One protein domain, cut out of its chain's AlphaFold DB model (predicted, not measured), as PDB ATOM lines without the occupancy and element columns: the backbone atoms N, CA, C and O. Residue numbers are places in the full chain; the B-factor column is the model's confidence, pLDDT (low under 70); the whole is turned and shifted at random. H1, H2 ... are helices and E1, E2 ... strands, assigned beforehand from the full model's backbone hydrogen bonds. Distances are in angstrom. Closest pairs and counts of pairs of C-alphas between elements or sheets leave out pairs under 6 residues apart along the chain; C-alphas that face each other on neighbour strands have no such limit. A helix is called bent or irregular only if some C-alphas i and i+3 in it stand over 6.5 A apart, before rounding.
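AT A GLANCE: This is residues 215 to 307 of the 586 residues of an uncharacterized protein of Acrocarpospora macrocephala (UniProt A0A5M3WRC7). One twisted sheet of five strands is a wall with a single helix, H1, packed across one face, while the other face has no named element over it. Residues 215 to 226 reach out as an arm at one end of the longest axis, and the link of residues 255 to 267 runs round from one edge strand, E1, to the other, E2. The printed part has 93 residues, with one named helix and five named strands along the chain as H1 E1 E2 E3 E4 E5. The mixed sheet has the order E1 E5 E4 E3 E2; the class is mixed, helices and strands. The whole is compact, with a radius of gyration of the C-alphas of 13.1 A and spans of 42 by 31 by 22 A.

HOW THE PARTS SIT: After residues 215 to 235, which hold no named element, comes H1, residues 236 to 249, with 9 of 10 O i to N i+4 pairs within hydrogen-bond range. E1, residues 252 to 254, is parallel to E5, residues 298 to 305, with N 253 and O 301 2.8 A apart. E2, residues 268 to 275, and E3, residues 278 to 285, form a hairpin, with N 270 and O 282 2.9 A apart. E4, residues 288 to 295, forms hairpins with E3, N 281 and O 292 being 2.9 A apart, and with E5, N 291 and O 302 being 2.8 A apart. E2 E3 E4 E5 are a meander, each strand the antiparallel neighbour of the one before. H1 is on the sheet in two layers, a helix on one face, at a height over the sheet of 9.0 A. It lies over E5, E4 and E3 and only just across the strands, at 63 degrees to E3 on the local plane; its closest C-alphas to E4 are those of Ala 242 and Tyr 292, 5.8 A apart.

IN THESE COORDINATES: H1 begins at C-alpha 236 (161.512, 141.490, 222.405) and is 16.5 A long; it is irregular, with C-alphas 246 and 249 7.0 A apart. E2 is 19.9 A long, E3 22.9 A, E4 22.7 A and E5 23.5 A; E1 is 6.0 A. E5 ends at C-alpha 305 (145.815, 161.303, 217.394).

THE WHOLE: The two C-alphas farthest apart are those of Thr 219 and Arg 296, at 42.0 A. The printed part has no cut. The link E1 to E2 is long, with 13 residues. No printed residue is under 70 in pLDDT.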
ATOM      1  N   TRP A 215     157.557 152.556 201.364       89.81
ATOM      2  CA  TRP A 215     157.259 153.924 200.935       89.81
ATOM      3  C   TRP A 215     157.600 154.193 199.458       89.81
ATOM      4  O   TRP A 215     157.038 155.115 198.876       89.81
ATOM      5  N   ARG A 216     158.469 153.387 198.827       88.94
ATOM      6  CA  ARG A 216     158.821 153.540 197.404       88.94
ATOM      7  C   ARG A 216     157.762 152.997 196.451       88.94
ATOM      8  O   ARG A 216     157.756 153.362 195.280       88.94
ATOM      9  N   THR A 217     156.905 152.096 196.925       88.12
ATOM     10  CA  THR A 217     155.913 151.394 196.096       88.12
ATOM     11  C   THR A 217     154.475 151.792 196.414       88.12
ATOM     12  O   THR A 217     153.568 151.495 195.635       88.12
ATOM     13  N   THR A 218     154.248 152.477 197.535       84.75
ATOM     14  CA  THR A 218     152.941 153.030 197.903       84.75
ATOM     15  C   THR A 218     152.627 154.314 197.136       84.75
ATOM     16  O   THR A 218     153.507 155.102 196.802       84.75
ATOM     17  N   THR A 219     151.339 154.564 196.907       79.25
ATOM     18  CA  THR A 219     150.841 155.832 196.356       79.25
ATOM     19  C   THR A 219     150.592 156.892 197.429       79.25
ATOM     20  O   THR A 219     150.306 158.039 197.091       79.25
ATOM     21  N   THR A 220     150.676 156.529 198.713       80.94
ATOM     22  CA  THR A 220     150.449 157.437 199.845       80.94
ATOM     23  C   THR A 220     151.663 157.474 200.762       80.94
ATOM     24  O   THR A 220     151.984 156.483 201.423       80.94
ATOM     25  N   LEU A 221     152.312 158.633 200.822       87.31
ATOM     26  CA  LEU A 221     153.492 158.888 201.643       87.31
ATOM     27  C   LEU A 221     153.081 159.325 203.047       87.31
ATOM     28  O   LEU A 221     153.100 160.501 203.395       87.31
ATOM     29  N   ASP A 222     152.693 158.355 203.868       88.94
ATOM     30  CA  ASP A 222     152.286 158.589 205.250       88.94
ATOM     31  C   ASP A 222     152.896 157.571 206.219       88.94
ATOM     32  O   ASP A 222     153.735 156.742 205.858       88.94
ATOM     33  N   ILE A 223     152.502 157.669 207.488       92.69
ATOM     34  CA  ILE A 223     153.037 156.860 208.585       92.69
ATOM     35  C   ILE A 223     152.807 155.347 208.406       92.69
ATOM     36  O   ILE A 223     153.552 154.538 208.960       92.69
ATOM     37  N   ARG A 224     151.836 154.930 207.580       92.88
ATOM     38  CA  ARG A 224     151.585 153.508 207.278       92.88
ATOM     39  C   ARG A 224     152.738 152.871 206.511       92.88
ATOM     40  O   ARG A 224     152.901 151.660 206.548       92.88
ATOM     41  N   ALA A 225     153.546 153.679 205.828       92.88
ATOM     42  CA  ALA A 225     154.715 153.226 205.087       92.88
ATOM     43  C   ALA A 225     156.019 153.284 205.907       92.88
ATOM     44  O   ALA A 225     157.100 153.071 205.358       92.88
ATOM     45  N   TRP A 226     155.950 153.615 207.203       95.31
ATOM     46  CA  TRP A 226     157.136 153.763 208.046       95.31
ATOM     47  C   TRP A 226     157.607 152.424 208.602       95.31
ATOM     48  O   TRP A 226     156.898 151.766 209.361       95.31
ATOM     49  N   HIS A 227     158.844 152.058 208.281       95.88
ATOM     50  CA  HIS A 227     159.512 150.920 208.897       95.88
ATOM     51  C   HIS A 227     160.019 151.254 210.311       95.88
ATOM     52  O   HIS A 227     160.333 152.421 210.588       95.88
ATOM     53  N   PRO A 228     160.126 150.250 211.202       97.50
ATOM     54  CA  PRO A 228     160.661 150.444 212.544       97.50
ATOM     55  C   PRO A 228     162.131 150.879 212.496       97.50
ATOM     56  O   PRO A 228     162.929 150.291 211.768       97.50
ATOM     57  N   ARG A 229     162.498 151.892 213.289       97.31
ATOM     58  CA  ARG A 229     163.879 152.402 213.412       97.31
ATOM     59  C   ARG A 229     164.333 152.491 214.870       97.31
ATOM     60  O   ARG A 229     163.506 152.611 215.769       97.31
ATOM     61  N   GLY A 230     165.646 152.470 215.092       96.94
ATOM     62  CA  GLY A 230     166.271 152.544 216.417       96.94
ATOM     63  C   GLY A 230     166.966 151.244 216.827       96.94
ATOM     64  O   GLY A 230     166.656 150.171 216.312       96.94
ATOM     65  N   ALA A 231     167.933 151.340 217.738       96.50
ATOM     66  CA  ALA A 231     168.783 150.216 218.133       96.50
ATOM     67  C   ALA A 231     168.052 149.125 218.941       96.50
ATOM     68  O   ALA A 231     168.557 148.012 219.062       96.50
ATOM     69  N   LEU A 232     166.875 149.428 219.501       97.44
ATOM     70  CA  LEU A 232     166.127 148.521 220.381       97.44
ATOM     71  C   LEU A 232     164.886 147.914 219.717       97.44
ATOM     72  O   LEU A 232     164.056 147.314 220.399       97.44
ATOM     73  N   ILE A 233     164.745 148.027 218.393       97.50
ATOM     74  CA  ILE A 233     163.596 147.450 217.676       97.50
ATOM     75  C   ILE A 233     163.524 145.926 217.806       97.50
ATOM     76  O   ILE A 233     162.430 145.373 217.777       97.50
ATOM     77  N   ASP A 234     164.655 145.241 217.989       97.38
ATOM     78  CA  ASP A 234     164.729 143.780 218.138       97.38
ATOM     79  C   ASP A 234     164.694 143.300 219.595       97.38
ATOM     80  O   ASP A 234     164.628 142.095 219.855       97.38
ATOM     81  N   ASP A 235     164.657 144.224 220.561       97.88
ATOM     82  CA  ASP A 235     164.469 143.882 221.967       97.88
ATOM     83  C   ASP A 235     163.018 143.435 222.202       97.88
ATOM     84  O   ASP A 235     162.086 144.227 222.402       97.88
ATOM     85  N   ARG A 236     162.818 142.115 222.172       95.94
ATOM     86  CA  ARG A 236     161.512 141.490 222.405       95.94
ATOM     87  C   ARG A 236     160.975 141.752 223.807       95.94
ATOM     88  O   ARG A 236     159.759 141.838 223.968       95.94
ATOM     89  N   HIS A 237     161.835 141.905 224.812       96.44
ATOM     90  CA  HIS A 237     161.379 142.200 226.167       96.44
ATOM     91  C   HIS A 237     160.815 143.618 226.246       96.44
ATOM     92  O   HIS A 237     159.727 143.800 226.792       96.44
ATOM     93  N   LEU A 238     161.507 144.603 225.671       97.25
ATOM     94  CA  LEU A 238     161.048 145.991 225.618       97.25
ATOM     95  C   LEU A 238     159.758 146.142 224.806       97.25
ATOM     96  O   LEU A 238     158.780 146.698 225.298       97.25
ATOM     97  N   THR A 239     159.742 145.632 223.577       97.00
ATOM     98  CA  THR A 239     158.584 145.763 222.674       97.00
ATOM     99  C   THR A 239     157.335 145.079 223.236       97.00
ATOM    100  O   THR A 239     156.244 145.643 223.176       97.00
ATOM    101  N   THR A 240     157.493 143.917 223.881       96.06
ATOM    102  CA  THR A 240     156.393 143.241 224.586       96.06
ATOM    103  C   THR A 240     155.905 144.052 225.788       96.06
ATOM    104  O   THR A 240     154.699 144.143 226.006       96.06
ATOM    105  N   ARG A 241     156.805 144.661 226.578       96.19
ATOM    106  CA  ARG A 241     156.406 145.539 227.694       96.19
ATOM    107  C   ARG A 241     155.639 146.764 227.207       96.19
ATOM    108  O   ARG A 241     154.589 147.059 227.765       96.19
ATOM    109  N   ALA A 242     156.115 147.425 226.153       97.44
ATOM    110  CA  ALA A 242     155.441 148.577 225.559       97.44
ATOM    111  C   ALA A 242     154.024 148.217 225.076       97.44
ATOM    112  O   ALA A 242     153.064 148.924 225.382       97.44
ATOM    113  N   LEU A 243     153.869 147.075 224.396       96.88
ATOM    114  CA  LEU A 243     152.559 146.596 223.954       96.88
ATOM    115  C   LEU A 243     151.632 146.274 225.136       96.88
ATOM    116  O   LEU A 243     150.475 146.686 225.131       96.88
ATOM    117  N   ARG A 244     152.140 145.615 226.186       95.94
ATOM    118  CA  ARG A 244     151.368 145.360 227.417       95.94
ATOM    119  C   ARG A 244     150.954 146.645 228.129       95.94
ATOM    120  O   ARG A 244     149.851 146.692 228.670       95.94
ATOM    121  N   ALA A 245     151.790 147.683 228.099       96.25
ATOM    122  CA  ALA A 245     151.433 148.992 228.634       96.25
ATOM    123  C   ALA A 245     150.201 149.543 227.914       96.25
ATOM    124  O   ALA A 245     149.258 149.969 228.574       96.25
ATOM    125  N   TRP A 246     150.149 149.425 226.583       95.56
ATOM    126  CA  TRP A 246     148.965 149.804 225.803       95.56
ATOM    127  C   TRP A 246     147.758 148.886 226.030       95.56
ATOM    128  O   TRP A 246     146.617 149.334 225.965       95.56
ATOM    129  N   GLN A 247     147.990 147.624 226.383       94.69
ATOM    130  CA  GLN A 247     146.937 146.702 226.812       94.69
ATOM    131  C   GLN A 247     146.468 146.920 228.265       94.69
ATOM    132  O   GLN A 247     145.571 146.213 228.717       94.69
ATOM    133  N   GLY A 248     147.028 147.901 228.985       92.50
ATOM    134  CA  GLY A 248     146.552 148.330 230.302       92.50
ATOM    135  C   GLY A 248     147.496 148.058 231.475       92.50
ATOM    136  O   GLY A 248     147.111 148.315 232.613       92.50
ATOM    137  N   SER A 249     148.731 147.583 231.250       92.50
ATOM    138  CA  SER A 249     149.700 147.414 232.352       92.50
ATOM    139  C   SER A 249     150.218 148.742 232.917       92.50
ATOM    140  O   SER A 249     150.839 148.761 233.976       92.50
ATOM    141  N   VAL A 250     149.985 149.845 232.205       94.00
ATOM    142  CA  VAL A 250     150.225 151.221 232.646       94.00
ATOM    143  C   VAL A 250     148.954 152.012 232.356       94.00
ATOM    144  O   VAL A 250     148.288 151.765 231.352       94.00
ATOM    145  N   ARG A 251     148.603 152.965 233.225       94.25
ATOM    146  CA  ARG A 251     147.458 153.847 232.981       94.25
ATOM    147  C   ARG A 251     147.738 154.710 231.738       94.25
ATOM    148  O   ARG A 251     148.689 155.489 231.784       94.25
ATOM    149  N   PRO A 252     146.939 154.603 230.661       95.38
ATOM    150  CA  PRO A 252     147.133 155.423 229.475       95.38
ATOM    151  C   PRO A 252     146.738 156.877 229.747       95.38
ATOM    152  O   PRO A 252     145.692 157.149 230.342       95.38
ATOM    153  N   GLU A 253     147.539 157.808 229.244       95.62
ATOM    154  CA  GLU A 253     147.180 159.214 229.106       95.62
ATOM    155  C   GLU A 253     146.741 159.467 227.661       95.62
ATOM    156  O   GLU A 253     147.560 159.574 226.750       95.62
ATOM    157  N   ALA A 254     145.430 159.508 227.430       93.25
ATOM    158  CA  ALA A 254     144.886 159.839 226.120       93.25
ATOM    159  C   ALA A 254     144.788 161.356 225.944       93.25
ATOM    160  O   ALA A 254     144.142 162.048 226.732       93.25
ATOM    161  N   LEU A 255     145.407 161.860 224.880       90.31
ATOM    162  CA  LEU A 255     145.521 163.282 224.593       90.31
ATOM    163  C   LEU A 255     144.612 163.673 223.424       90.31
ATOM    164  O   LEU A 255     144.469 162.948 222.442       90.31
ATOM    165  N   TYR A 256     144.006 164.857 223.516       87.44
ATOM    166  CA  TYR A 256     143.253 165.479 222.417       87.44
ATOM    167  C   TYR A 256     142.074 164.640 221.888       87.44
ATOM    168  O   TYR A 256     141.839 164.569 220.685       87.44
ATOM    169  N   GLY A 257     141.319 164.009 222.794       84.75
ATOM    170  CA  GLY A 257     140.051 163.342 222.467       84.75
ATOM    171  C   GLY A 257     140.183 161.957 221.829       84.75
ATOM    172  O   GLY A 257     139.178 161.387 221.404       84.75
ATOM    173  N   VAL A 258     141.391 161.388 221.767       91.06
ATOM    174  CA  VAL A 258     141.573 160.005 221.308       91.06
ATOM    175  C   VAL A 258     141.102 158.992 222.339       91.06
ATOM    176  O   VAL A 258     141.136 159.228 223.544       91.06
ATOM    177  N   SER A 259     140.688 157.819 221.862       91.62
ATOM    178  CA  SER A 259     140.335 156.715 222.751       91.62
ATOM    179  C   SER A 259     141.569 156.229 223.531       91.62
ATOM    180  O   SER A 259     142.619 156.027 222.911       91.62
ATOM    181  N   PRO A 260     141.462 155.971 224.849       92.88
ATOM    182  CA  PRO A 260     142.491 155.279 225.624       92.88
ATOM    183  C   PRO A 260     142.417 153.751 225.489       92.88
ATOM    184  O   PRO A 260     143.258 153.055 226.048       92.88
ATOM    185  N   ALA A 261     141.399 153.217 224.799       92.94
ATOM    186  CA  ALA A 261     141.148 151.782 224.739       92.94
ATOM    187  C   ALA A 261     142.345 151.018 224.143       92.94
ATOM    188  O   ALA A 261     142.990 151.529 223.215       92.94
ATOM    189  N   PRO A 262     142.622 149.796 224.621       93.75
ATOM    190  CA  PRO A 262     143.684 148.976 224.060       93.75
ATOM    191  C   PRO A 262     143.420 148.675 222.573       93.75
ATOM    192  O   PRO A 262     142.260 148.665 222.143       93.75
ATOM    193  N   PRO A 263     144.471 148.457 221.766       94.69
ATOM    194  CA  PRO A 263     144.308 148.043 220.380       94.69
ATOM    195  C   PRO A 263     143.616 146.674 220.314       94.69
ATOM    196  O   PRO A 263     143.814 145.822 221.181       94.69
ATOM    197  N   THR A 264     142.794 146.465 219.287       92.81
ATOM    198  CA  THR A 264     142.100 145.186 219.029       92.81
ATOM    199  C   THR A 264     142.760 144.371 217.919       92.81
ATOM    200  O   THR A 264     142.437 143.199 217.737       92.81
ATOM    201  N   THR A 265     143.695 144.980 217.191       93.25
ATOM    202  CA  THR A 265     144.510 144.369 216.139       93.25
ATOM    203  C   THR A 265     145.985 144.633 216.404       93.25
ATOM    204  O   THR A 265     146.316 145.548 217.154       93.25
ATOM    205  N   ASP A 266     146.864 143.863 215.768       96.31
ATOM    206  CA  ASP A 266     148.313 144.020 215.900       96.31
ATOM    207  C   ASP A 266     148.769 145.436 215.492       96.31
ATOM    208  O   ASP A 266     148.652 145.798 214.314       96.31
ATOM    209  N   PRO A 267     149.290 146.258 216.423       97.56
ATOM    210  CA  PRO A 267     149.749 147.597 216.094       97.56
ATOM    211  C   PRO A 267     151.120 147.563 215.405       97.56
ATOM    212  O   PRO A 267     151.932 146.661 215.602       97.56
ATOM    213  N   GLN A 268     151.411 148.580 214.603       98.00
ATOM    214  CA  GLN A 268     152.673 148.744 213.882       98.00
ATOM    215  C   GLN A 268     153.753 149.343 214.795       98.00
ATOM    216  O   GLN A 268     153.531 150.376 215.423       98.00
ATOM    217  N   LEU A 269     154.951 148.754 214.824       98.50
ATOM    218  CA  LEU A 269     156.133 149.350 215.453       98.50
ATOM    219  C   LEU A 269     156.741 150.415 214.533       98.50
ATOM    220  O   LEU A 269     157.074 150.132 213.382       98.50
ATOM    221  N   LEU A 270     156.931 151.623 215.062       98.19
ATOM    222  CA  LEU A 270     157.536 152.746 214.339       98.19
ATOM    223  C   LEU A 270     158.960 153.046 214.811       98.19
ATOM    224  O   LEU A 270     159.820 153.407 214.008       98.19
ATOM    225  N   TYR A 271     159.208 152.931 216.116       98.44
ATOM    226  CA  TYR A 271     160.489 153.297 216.711       98.44
ATOM    227  C   TYR A 271     160.721 152.597 218.046       98.44
ATOM    228  O   TYR A 271     159.769 152.448 218.810       98.44
ATOM    229  N   ALA A 272     161.968 152.224 218.339       98.25
ATOM    230  CA  ALA A 272     162.396 151.795 219.670       98.25
ATOM    231  C   ALA A 272     163.888 152.093 219.892       98.25
ATOM    232  O   ALA A 272     164.746 151.503 219.232       98.25
ATOM    233  N   ASP A 273     164.206 152.992 220.825       97.25
ATOM    234  CA  ASP A 273     165.594 153.318 221.186       97.25
ATOM    235  C   ASP A 273     165.701 154.060 222.529       97.25
ATOM    236  O   ASP A 273     164.695 154.384 223.167       97.25
ATOM    237  N   ARG A 274     166.934 154.372 222.941       94.81
ATOM    238  CA  ARG A 274     167.246 155.303 224.024       94.81
ATOM    239  C   ARG A 274     167.373 156.731 223.500       94.81
ATOM    240  O   ARG A 274     168.201 157.025 222.643       94.81
ATOM    241  N   VAL A 275     166.601 157.644 224.078       92.06
ATOM    242  CA  VAL A 275     166.573 159.068 223.738       92.06
ATOM    243  C   VAL A 275     166.690 159.882 225.023       92.06
ATOM    244  O   VAL A 275     165.915 159.691 225.955       92.06
ATOM    245  N   ASP A 276     167.676 160.780 225.085       88.50
ATOM    246  CA  ASP A 276     167.923 161.685 226.221       88.50
ATOM    247  C   ASP A 276     167.942 160.980 227.602       88.50
ATOM    248  O   ASP A 276     167.479 161.514 228.607       88.50
ATOM    249  N   GLY A 277     168.488 159.758 227.652       85.62
ATOM    250  CA  GLY A 277     168.642 158.967 228.879       85.62
ATOM    251  C   GLY A 277     167.425 158.123 229.287       85.62
ATOM    252  O   GLY A 277     167.513 157.406 230.282       85.62
ATOM    253  N   GLY A 278     166.323 158.169 228.532       92.56
ATOM    254  CA  GLY A 278     165.165 157.281 228.685       92.56
ATOM    255  C   GLY A 278     164.976 156.364 227.475       92.56
ATOM    256  O   GLY A 278     165.542 156.608 226.415       92.56
ATOM    257  N   THR A 279     164.183 155.309 227.618       96.44
ATOM    258  CA  THR A 279     163.781 154.432 226.507       96.44
ATOM    259  C   THR A 279     162.451 154.911 225.943       96.44
ATOM    260  O   THR A 279     161.545 155.201 226.718       96.44
ATOM    261  N   ILE A 280     162.310 154.973 224.618       97.44
ATOM    262  CA  ILE A 280     161.074 155.367 223.932       97.44
ATOM    263  C   ILE A 280     160.687 154.296 222.919       97.44
ATOM    264  O   ILE A 280     161.526 153.870 222.127       97.44
ATOM    265  N   VAL A 281     159.409 153.912 222.906       98.50
ATOM    266  CA  VAL A 281     158.806 153.061 221.874       98.50
ATOM    267  C   VAL A 281     157.589 153.772 221.284       98.50
ATOM    268  O   VAL A 281     156.688 154.173 222.020       98.50
ATOM    269  N   LEU A 282     157.554 153.922 219.958       98.56
ATOM    270  CA  LEU A 282     156.391 154.435 219.231       98.56
ATOM    271  C   LEU A 282     155.671 153.295 218.516       98.56
ATOM    272  O   LEU A 282     156.280 152.556 217.736       98.56
ATOM    273  N   MET A 283     154.367 153.195 218.748       98.44
ATOM    274  CA  MET A 283     153.490 152.200 218.138       98.44
ATOM    275  C   MET A 283     152.284 152.889 217.506       98.44
ATOM    276  O   MET A 283     151.778 153.875 218.039       98.44
ATOM    277  N   ARG A 284     151.802 152.365 216.382       97.88
ATOM    278  CA  ARG A 284     150.633 152.883 215.670       97.88
ATOM    279  C   ARG A 284     149.519 151.851 215.642       97.88
ATOM    280  O   ARG A 284     149.709 150.734 215.177       97.88
ATOM    281  N   ASP A 285     148.341 152.294 216.038       96.81
ATOM    282  CA  ASP A 285     147.050 151.646 215.819       96.81
ATOM    283  C   ASP A 285     146.245 152.602 214.924       96.81
ATOM    284  O   ASP A 285     146.394 153.812 215.087       96.81
ATOM    285  N   PRO A 286     145.457 152.158 213.934       93.81
ATOM    286  CA  PRO A 286     144.803 153.082 213.008       93.81
ATOM    287  C   PRO A 286     144.069 154.245 213.708       93.81
ATOM    288  O   PRO A 286     143.168 154.041 214.517       93.81
ATOM    289  N   GLY A 287     144.464 155.481 213.390       92.56
ATOM    290  CA  GLY A 287     143.942 156.713 213.981       92.56
ATOM    291  C   GLY A 287     144.657 157.185 215.253       92.56
ATOM    292  O   GLY A 287     144.353 158.281 215.727       92.56
ATOM    293  N   ARG A 288     145.600 156.411 215.812       95.38
ATOM    294  CA  ARG A 288     146.285 156.711 217.081       95.38
ATOM    295  C   ARG A 288     147.764 156.311 217.087       95.38
ATOM    296  O   ARG A 288     148.166 155.281 216.550       95.38
ATOM    297  N   ILE A 289     148.582 157.092 217.779       97.06
ATOM    298  CA  ILE A 289     149.985 156.759 218.050       97.06
ATOM    299  C   ILE A 289     150.179 156.684 219.556       97.06
ATOM    300  O   ILE A 289     149.882 157.641 220.267       97.06
ATOM    301  N   ALA A 290     150.702 155.564 220.035       97.94
ATOM    302  CA  ALA A 290     151.105 155.401 221.420       97.94
ATOM    303  C   ALA A 290     152.611 155.637 221.562       97.94
ATOM    304  O   ALA A 290     153.417 155.020 220.858       97.94
ATOM    305  N   ARG A 291     152.984 156.512 222.497       97.94
ATOM    306  CA  ARG A 291     154.355 156.720 222.958       97.94
ATOM    307  C   ARG A 291     154.509 156.094 224.331       97.94
ATOM    308  O   ARG A 291     154.006 156.607 225.325       97.94
ATOM    309  N   TYR A 292     155.228 154.984 224.367       97.94
ATOM    310  CA  TYR A 292     155.688 154.376 225.602       97.94
ATOM    311  C   TYR A 292     157.056 154.949 225.965       97.94
ATOM    312  O   TYR A 292     157.941 155.000 225.106       97.94
ATOM    313  N   ALA A 293     157.240 155.362 227.215       96.56
ATOM    314  CA  ALA A 293     158.517 155.858 227.709       96.56
ATOM    315  C   ALA A 293     158.885 155.207 229.048       96.56
ATOM    316  O   ALA A 293     158.041 155.083 229.930       96.56
ATOM    317  N   GLU A 294     160.151 154.820 229.210       94.62
ATOM    318  CA  GLU A 294     160.725 154.362 230.482       94.62
ATOM    319  C   GLU A 294     161.884 155.287 230.870       94.62
ATOM    320  O   GLU A 294     162.861 155.420 230.129       94.62
ATOM    321  N   SER A 295     161.817 155.909 232.045       91.75
ATOM    322  CA  SER A 295     162.925 156.701 232.590       91.75
ATOM    323  C   SER A 295     163.030 156.503 234.093       91.75
ATOM    324  O   SER A 295     162.037 156.592 234.811       91.75
ATOM    325  N   ARG A 296     164.245 156.209 234.579       87.56
ATOM    326  CA  ARG A 296     164.534 155.973 236.010       87.56
ATOM    327  C   ARG A 296     163.576 154.966 236.674       87.56
ATOM    328  O   ARG A 296     163.181 155.145 237.818       87.56
ATOM    329  N   GLY A 297     163.190 153.920 235.941       83.69
ATOM    330  CA  GLY A 297     162.283 152.872 236.424       83.69
ATOM    331  C   GLY A 297     160.791 153.226 236.396       83.69
ATOM    332  O   GLY A 297     159.976 152.382 236.753       83.69
ATOM    333  N   VAL A 298     160.417 154.428 235.951       90.19
ATOM    334  CA  VAL A 298     159.018 154.836 235.773       90.19
ATOM    335  C   VAL A 298     158.629 154.668 234.311       90.19
ATOM    336  O   VAL A 298     159.316 155.180 233.425       90.19
ATOM    337  N   ALA A 299     157.530 153.954 234.074       94.69
ATOM    338  CA  ALA A 299     156.944 153.768 232.754       94.69
ATOM    339  C   ALA A 299     155.717 154.673 232.575       94.69
ATOM    340  O   ALA A 299     154.890 154.787 233.480       94.69
ATOM    341  N   SER A 300     155.577 155.277 231.398       95.62
ATOM    342  CA  SER A 300     154.405 156.055 230.998       95.62
ATOM    343  C   SER A 300     153.935 155.649 229.607       95.62
ATOM    344  O   SER A 300     154.710 155.153 228.784       95.62
ATOM    345  N   LEU A 301     152.648 155.864 229.344       97.25
ATOM    346  CA  LEU A 301     152.052 155.648 228.036       97.25
ATOM    347  C   LEU A 301     151.151 156.826 227.684       97.25
ATOM    348  O   LEU A 301     150.096 157.005 228.287       97.25
ATOM    349  N   GLU A 302     151.551 157.582 226.674       96.69
ATOM    350  CA  GLU A 302     150.754 158.665 226.106       96.69
ATOM    351  C   GLU A 302     150.177 158.213 224.765       96.69
ATOM    352  O   GLU A 302     150.868 157.579 223.965       96.69
ATOM    353  N   ILE A 303     148.917 158.542 224.500       96.88
ATOM    354  CA  ILE A 303     148.229 158.201 223.254       96.88
ATOM    355  C   ILE A 303     147.803 159.497 222.575       96.88
ATOM    356  O   ILE A 303     147.096 160.316 223.157       96.88
ATOM    357  N   PHE A 304     148.216 159.655 221.324       95.38
ATOM    358  CA  PHE A 304     148.003 160.838 220.500       95.38
ATOM    359  C   PHE A 304     147.149 160.503 219.277       95.38
ATOM    360  O   PHE A 304     147.157 159.352 218.822       95.38
ATOM    361  N   PRO A 305     146.449 161.488 218.692       93.75
ATOM    362  CA  PRO A 305     145.815 161.303 217.394       93.75
ATOM    363  C   PRO A 305     146.873 161.073 216.315       93.75
ATOM    364  O   PRO A 305     147.934 161.698 216.313       93.75
ATOM    365  N   GLU A 306     146.586 160.164 215.387       92.88
ATOM    366  CA  GLU A 306     147.453 159.950 214.233       92.88
ATOM    367  C   GLU A 306     147.453 161.198 213.331       92.88
ATOM    368  O   GLU A 306     146.379 161.680 212.954       92.88
ATOM    369  N   PRO A 307     148.628 161.718 212.937       90.12
ATOM    370  CA  PRO A 307     148.716 162.847 212.021       90.12
ATOM    371  C   PRO A 307     148.084 162.504 210.677       90.12
ATOM    372  O   PRO A 307     148.302 161.424 210.124       90.12
TER     373      PRO A 307